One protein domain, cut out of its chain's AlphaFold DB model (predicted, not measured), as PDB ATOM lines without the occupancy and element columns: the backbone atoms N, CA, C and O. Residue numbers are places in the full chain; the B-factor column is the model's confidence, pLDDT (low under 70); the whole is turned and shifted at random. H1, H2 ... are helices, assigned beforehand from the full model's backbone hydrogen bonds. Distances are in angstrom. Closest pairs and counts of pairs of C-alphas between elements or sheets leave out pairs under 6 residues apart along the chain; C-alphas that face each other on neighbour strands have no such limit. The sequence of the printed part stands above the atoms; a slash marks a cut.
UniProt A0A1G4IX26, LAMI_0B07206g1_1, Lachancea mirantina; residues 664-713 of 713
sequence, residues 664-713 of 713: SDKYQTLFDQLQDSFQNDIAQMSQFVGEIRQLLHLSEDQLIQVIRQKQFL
ATOM      1  N   SER A 664     -53.603 -27.478  42.051       94.31
ATOM      2  CA  SER A 664     -53.330 -27.298  40.619       94.31
ATOM      3  C   SER A 664     -52.574 -25.993  40.359       94.31
ATOM      4  O   SER A 664     -51.507 -26.007  39.748       94.31
ATOM      5  N   ASP A 665     -53.053 -24.884  40.923       95.38
ATOM      6  CA  ASP A 665     -52.462 -23.554  40.754       95.38
ATOM      7  C   ASP A 665     -51.041 -23.478  41.338       95.38
ATOM      8  O   ASP A 665     -50.148 -22.856  40.758       95.38
ATOM      9  N   LYS A 666     -50.792 -24.160  42.466       93.06
ATOM     10  CA  LYS A 666     -49.458 -24.247  43.086       93.06
ATOM     11  C   LYS A 666     -48.496 -25.098  42.264       93.06
ATOM     12  O   LYS A 666     -47.327 -24.734  42.160       93.06
ATOM     13  N   TYR A 667     -48.962 -26.203  41.681       91.94
ATOM     14  CA  TYR A 667     -48.138 -27.009  40.781       91.94
ATOM     15  C   TYR A 667     -47.819 -26.254  39.491       91.94
ATOM     16  O   TYR A 667     -46.655 -26.240  39.102       91.94
ATOM     17  N   GLN A 668     -48.793 -25.566  38.885       95.44
ATOM     18  CA  GLN A 668     -48.557 -24.731  37.704       95.44
ATOM     19  C   GLN A 668     -47.525 -23.634  38.002       95.44
ATOM     20  O   GLN A 668     -46.494 -23.581  37.341       95.44
ATOM     21  N   THR A 669     -47.720 -22.871  39.084       93.69
ATOM     22  CA  THR A 669     -46.770 -21.832  39.532       93.69
ATOM     23  C   THR A 669     -45.347 -22.380  39.717       93.69
ATOM     24  O   THR A 669     -44.371 -21.698  39.409       93.69
ATOM     25  N   LEU A 670     -45.206 -23.611  40.222       93.12
ATOM     26  CA  LEU A 670     -43.905 -24.253  40.432       93.12
ATOM     27  C   LEU A 670     -43.277 -24.751  39.118       93.12
ATOM     28  O   LEU A 670     -42.057 -24.677  38.976       93.12
ATOM     29  N   PHE A 671     -44.078 -25.220  38.156       95.12
ATOM     30  CA  PHE A 671     -43.596 -25.541  36.808       95.12
ATOM     31  C   PHE A 671     -43.134 -24.288  36.060       95.12
ATOM     32  O   PHE A 671     -42.053 -24.316  35.476       95.12
ATOM     33  N   ASP A 672     -43.890 -23.191  36.140       95.19
ATOM     34  CA  ASP A 672     -43.539 -21.913  35.516       95.19
ATOM     35  C   ASP A 672     -42.198 -21.391  36.075       95.19
ATOM     36  O   ASP A 672     -41.267 -21.115  35.321       95.19
ATOM     37  N   GLN A 673     -42.035 -21.382  37.407       93.94
ATOM     38  CA  GLN A 673     -40.777 -20.999  38.071       93.94
ATOM     39  C   GLN A 673     -39.588 -21.901  37.700       93.94
ATOM     40  O   GLN A 673     -38.465 -21.417  37.543       93.94
ATOM     41  N   LEU A 674     -39.811 -23.213  37.567       93.25
ATOM     42  CA  LEU A 674     -38.767 -24.155  37.159       93.25
ATOM     43  C   LEU A 674     -38.363 -23.941  35.693       93.25
ATOM     44  O   LEU A 674     -37.178 -24.027  35.365       93.25
ATOM     45  N   GLN A 675     -39.330 -23.634  34.825       95.94
ATOM     46  CA  GLN A 675     -39.096 -23.315  33.421       95.94
ATOM     47  C   GLN A 675     -38.301 -22.011  33.270       95.94
ATOM     48  O   GLN A 675     -37.309 -22.001  32.540       95.94
ATOM     49  N   ASP A 676     -38.673 -20.951  33.992       96.25
ATOM     50  CA  ASP A 676     -37.955 -19.670  33.992       96.25
ATOM     51  C   ASP A 676     -36.508 -19.830  34.486       96.25
ATOM     52  O   ASP A 676     -35.573 -19.329  33.856       96.25
ATOM     53  N   SER A 677     -36.297 -20.589  35.571       95.88
ATOM     54  CA  SER A 677     -34.949 -20.905  36.069       95.88
ATOM     55  C   SER A 677     -34.119 -21.638  35.014       95.88
ATOM     56  O   SER A 677     -32.985 -21.252  34.747       95.88
ATOM     57  N   PHE A 678     -34.688 -22.657  34.367       93.81
ATOM     58  CA  PHE A 678     -33.977 -23.458  33.371       93.81
ATOM     59  C   PHE A 678     -33.671 -22.672  32.083       93.81
ATOM     60  O   PHE A 678     -32.600 -22.841  31.498       93.81
ATOM     61  N   GLN A 679     -34.560 -21.767  31.659       94.62
ATOM     62  CA  GLN A 679     -34.286 -20.847  30.548       94.62
ATOM     63  C   GLN A 679     -33.164 -19.856  30.891       94.62
ATOM     64  O   GLN A 679     -32.307 -19.593  30.045       94.62
ATOM     65  N   ASN A 680     -33.123 -19.351  32.129       95.38
ATOM     66  CA  ASN A 680     -32.048 -18.483  32.613       95.38
ATOM     67  C   ASN A 680     -30.695 -19.222  32.667       95.38
ATOM     68  O   ASN A 680     -29.696 -18.711  32.159       95.38
ATOM     69  N   ASP A 681     -30.667 -20.455  33.182       93.88
ATOM     70  CA  ASP A 681     -29.462 -21.297  33.217       93.88
ATOM     71  C   ASP A 681     -28.937 -21.602  31.798       93.88
ATOM     72  O   ASP A 681     -27.733 -21.515  31.537       93.88
ATOM     73  N   ILE A 682     -29.832 -21.894  30.844       94.00
ATOM     74  CA  ILE A 682     -29.482 -22.063  29.424       94.00
ATOM     75  C   ILE A 682     -28.934 -20.761  28.828       94.00
ATOM     76  O   ILE A 682     -27.938 -20.804  28.102       94.00
ATOM     77  N   ALA A 683     -29.541 -19.609  29.122       93.81
ATOM     78  CA  ALA A 683     -29.078 -18.315  28.623       93.81
ATOM     79  C   ALA A 683     -27.668 -17.978  29.140       93.81
ATOM     80  O   ALA A 683     -26.795 -17.631  28.343       93.81
ATOM     81  N   GLN A 684     -27.414 -18.167  30.439       91.75
ATOM     82  CA  GLN A 684     -26.095 -17.969  31.050       91.75
ATOM     83  C   GLN A 684     -25.048 -18.938  30.484       91.75
ATOM     84  O   GLN A 684     -23.948 -18.518  30.122       91.75
ATOM     85  N   MET A 685     -25.383 -20.224  30.334       90.19
ATOM     86  CA  MET A 685     -24.469 -21.209  29.748       90.19
ATOM     87  C   MET A 685     -24.185 -20.921  28.264       90.19
ATOM     88  O   MET A 685     -23.047 -21.064  27.819       90.19
ATOM     89  N   SER A 686     -25.184 -20.462  27.504       91.94
ATOM     90  CA  SER A 686     -25.024 -20.038  26.107       91.94
ATOM     91  C   SER A 686     -24.142 -18.789  25.985       91.94
ATOM     92  O   SER A 686     -23.250 -18.753  25.135       91.94
ATOM     93  N   GLN A 687     -24.308 -17.807  26.880       92.56
ATOM     94  CA  GLN A 687     -23.409 -16.652  26.970       92.56
ATOM     95  C   GLN A 687     -21.974 -17.102  27.273       92.56
ATOM     96  O   GLN A 687     -21.056 -16.727  26.548       92.56
ATOM     97  N   PHE A 688     -21.771 -17.946  28.287       88.56
ATOM     98  CA  PHE A 688     -20.450 -18.444  28.682       88.56
ATOM     99  C   PHE A 688     -19.742 -19.218  27.555       88.56
ATOM    100  O   PHE A 688     -18.561 -18.996  27.292       88.56
ATOM    101  N   VAL A 689     -20.465 -20.074  26.823       90.19
ATOM    102  CA  VAL A 689     -19.937 -20.761  25.630       90.19
ATOM    103  C   VAL A 689     -19.640 -19.771  24.494       90.19
ATOM    104  O   VAL A 689     -18.637 -19.924  23.796       90.19
ATOM    105  N   GLY A 690     -20.454 -18.723  24.333       91.25
ATOM    106  CA  GLY A 690     -20.190 -17.614  23.412       91.25
ATOM    107  C   GLY A 690     -18.914 -16.837  23.756       91.25
ATOM    108  O   GLY A 690     -18.115 -16.550  22.865       91.25
ATOM    109  N   GLU A 691     -18.676 -16.563  25.039       89.25
ATOM    110  CA  GLU A 691     -17.448 -15.928  25.528       89.25
ATOM    111  C   GLU A 691     -16.221 -16.825  25.302       89.25
ATOM    112  O   GLU A 691     -15.220 -16.354  24.766       89.25
ATOM    113  N   ILE A 692     -16.305 -18.130  25.600       88.00
ATOM    114  CA  ILE A 692     -15.233 -19.092  25.277       88.00
ATOM    115  C   ILE A 692     -14.941 -19.104  23.771       88.00
ATOM    116  O   ILE A 692     -13.777 -19.084  23.374       88.00
ATOM    117  N   ARG A 693     -15.971 -19.085  22.916       91.31
ATOM    118  CA  ARG A 693     -15.782 -19.036  21.460       91.31
ATOM    119  C   ARG A 693     -15.032 -17.778  21.010       91.31
ATOM    120  O   ARG A 693     -14.234 -17.869  20.087       91.31
ATOM    121  N   GLN A 694     -15.251 -16.630  21.653       89.44
ATOM    122  CA  GLN A 694     -14.493 -15.406  21.363       89.44
ATOM    123  C   GLN A 694     -13.022 -15.528  21.794       89.44
ATOM    124  O   GLN A 694     -12.137 -15.111  21.050       89.44
ATOM    125  N   LEU A 695     -12.744 -16.160  22.942       88.19
ATOM    126  CA  LEU A 695     -11.375 -16.404  23.419       88.19
ATOM    127  C   LEU A 695     -10.554 -17.282  22.457       88.19
ATOM    128  O   LEU A 695      -9.367 -17.032  22.275       88.19
ATOM    129  N   LEU A 696     -11.184 -18.260  21.793       88.50
ATOM    130  CA  LEU A 696     -10.533 -19.138  20.805       88.50
ATOM    131  C   LEU A 696     -10.080 -18.425  19.512       88.50
ATOM    132  O   LEU A 696      -9.417 -19.046  18.685       88.50
ATOM    133  N   HIS A 697     -10.431 -17.149  19.324       89.50
ATOM    134  CA  HIS A 697     -10.003 -16.331  18.183       89.50
ATOM    135  C   HIS A 697      -8.912 -15.296  18.533       89.50
ATOM    136  O   HIS A 697      -8.508 -14.529  17.660       89.50
ATOM    137  N   LEU A 698      -8.431 -15.260  19.782       92.00
ATOM    138  CA  LEU A 698      -7.335 -14.384  20.220       92.00
ATOM    139  C   LEU A 698      -5.957 -15.005  19.938       92.00
ATOM    140  O   LEU A 698      -5.820 -16.226  19.856       92.00
ATOM    141  N   SER A 699      -4.915 -14.170  19.845       93.31
ATOM    142  CA  SER A 699      -3.528 -14.655  19.878       93.31
ATOM    143  C   SER A 699      -3.136 -15.124  21.286       93.31
ATOM    144  O   SER A 699      -3.759 -14.738  22.274       93.31
ATOM    145  N   GLU A 700      -2.090 -15.948  21.392       90.81
ATOM    146  CA  GLU A 700      -1.695 -16.605  22.648       90.81
ATOM    147  C   GLU A 700      -1.414 -15.609  23.791       90.81
ATOM    148  O   GLU A 700      -1.973 -15.749  24.879       90.81
ATOM    149  N   ASP A 701      -0.660 -14.535  23.529       92.88
ATOM    150  CA  ASP A 701      -0.398 -13.471  24.512       92.88
ATOM    151  C   ASP A 701      -1.681 -12.761  24.978       92.88
ATOM    152  O   ASP A 701      -1.864 -12.498  26.170       92.88
ATOM    153  N   GLN A 702      -2.600 -12.476  24.047       90.69
ATOM    154  CA  GLN A 702      -3.880 -11.830  24.350       90.69
ATOM    155  C   GLN A 702      -4.792 -12.760  25.156       90.69
ATOM    156  O   GLN A 702      -5.422 -12.325  26.120       90.69
ATOM    157  N   LEU A 703      -4.826 -14.049  24.813       89.19
ATOM    158  CA  LEU A 703      -5.562 -15.070  25.549       89.19
ATOM    159  C   LEU A 703      -5.041 -15.193  26.989       89.19
ATOM    160  O   LEU A 703      -5.835 -15.177  27.931       89.19
ATOM    161  N   ILE A 704      -3.718 -15.228  27.183       88.88
ATOM    162  CA  ILE A 704      -3.083 -15.239  28.510       88.88
ATOM    163  C   ILE A 704      -3.428 -13.967  29.297       88.88
ATOM    164  O   ILE A 704      -3.725 -14.046  30.493       88.88
ATOM    165  N   GLN A 705      -3.432 -12.795  28.654       91.19
ATOM    166  CA  GLN A 705      -3.803 -11.535  29.303       91.19
ATOM    167  C   GLN A 705      -5.277 -11.520  29.736       91.19
ATOM    168  O   GLN A 705      -5.570 -11.153  30.876       91.19
ATOM    169  N   VAL A 706      -6.202 -11.974  28.881       89.06
ATOM    170  CA  VAL A 706      -7.638 -12.020  29.202       89.06
ATOM    171  C   VAL A 706      -7.949 -13.080  30.264       89.06
ATOM    172  O   VAL A 706      -8.736 -12.801  31.165       89.06
ATOM    173  N   ILE A 707      -7.288 -14.245  30.247       85.88
ATOM    174  CA  ILE A 707      -7.411 -15.267  31.307       85.88
ATOM    175  C   ILE A 707      -6.901 -14.746  32.661       85.88
ATOM    176  O   ILE A 707      -7.441 -15.111  33.700       85.88
ATOM    177  N   ARG A 708      -5.890 -13.867  32.677       86.25
ATOM    178  CA  ARG A 708      -5.404 -13.225  33.914       86.25
ATOM    179  C   ARG A 708      -6.298 -12.080  34.403       86.25
ATOM    180  O   ARG A 708      -6.257 -11.767  35.590       86.25
ATOM    181  N   GLN A 709      -7.084 -11.455  33.524       89.06
ATOM    182  CA  GLN A 709      -8.019 -10.380  33.884       89.06
ATOM    183  C   GLN A 709      -9.409 -10.896  34.280       89.06
ATOM    184  O   GLN A 709      -9.987 -10.400  35.247       89.06
ATOM    185  N   LYS A 710      -9.950 -11.904  33.582       80.62
ATOM    186  CA  LYS A 710     -11.177 -12.591  34.005       80.62
ATOM    187  C   LYS A 710     -10.853 -13.597  35.106       80.62
ATOM    188  O   LYS A 710     -10.375 -14.693  34.836       80.62
ATOM    189  N   GLN A 711     -11.184 -13.245  36.348       59.34
ATOM    190  CA  GLN A 711     -11.264 -14.218  37.438       59.34
ATOM    191  C   GLN A 711     -12.417 -15.198  37.169       59.34
ATOM    192  O   GLN A 711     -13.567 -14.937  37.512       59.34
ATOM    193  N   PHE A 712     -12.102 -16.325  36.529       58.38
ATOM    194  CA  PHE A 712     -12.980 -17.490  36.456       58.38
ATOM    195  C   PHE A 712     -13.015 -18.157  37.843       58.38
ATOM    196  O   PHE A 712     -12.065 -18.848  38.217       58.38
ATOM    197  N   LEU A 713     -14.067 -17.864  38.616       44.06
ATOM    198  CA  LEU A 713     -14.218 -18.192  40.046       44.06
ATOM    199  C   LEU A 713     -14.804 -19.588  40.330       44.06
ATOM    200  O   LEU A 713     -15.644 -20.058  39.533       44.06
TER     201      LEU A 713
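AT A GLANCE: This is residues 664 to 713 of the 713 residues of the protein "LAMI_0B07206g1_1" of Lachancea mirantina (UniProt A0A1G4IX26). One long helix, H1, makes most of the length of this rod, and at its far end the backbone turns through a tight link into a short helix, H2, that folds partly back. The two make a lopsided hook, a long shaft and a short tip, with a short tail after H2. The printed part has 50 residues with two named helices, H1 then H2, and no named strand; its class is all helix. It is extended, with a radius of gyration of the C-alphas of 17.6 A and spans of 57 by 19 by 7 A.

IN THESE COORDINATES: Find C-alpha 664 at (-53.330, -27.298, 40.619); from there H1 runs through residues 664 to 695, 46.6 A from first to last C-alpha, to C-alpha 695 at (-11.375, -16.404, 23.419). Then look for H2 in residues 700 to 709, which spans 14.3 A and ends with C-alpha 709 at (-8.019, -10.380, 33.884).

HOW THE PARTS SIT: Begin at Leu 695 and Leu 703, whose C-alphas, 6.3 A apart, are the closest of H1 and H2. The helices are close but not clearly touching, with 1 pair of C-alphas within 8 A. Their lines stand at a steep tilt of 42 degrees, and they run opposite ways. Their centres are 29.2 A apart. In the backbones of H1 and H2, every O i to N i+4 pair is within hydrogen-bond range. Residues 664 to 693, which belong to H1, stand free, and so do residues 708 to 713.

THE WHOLE: The C-alphas of Ser 664 and Asp 701, 57.0 A apart, are the two farthest apart in the domain. The printed part has no cut, and it ends at Leu 713, the chain's last residue. The link from H1 to H2, four residues, is tight. In the B-factor column you will find a mean pLDDT of the printed part of 89.4, with residues 711 to 713 under 70.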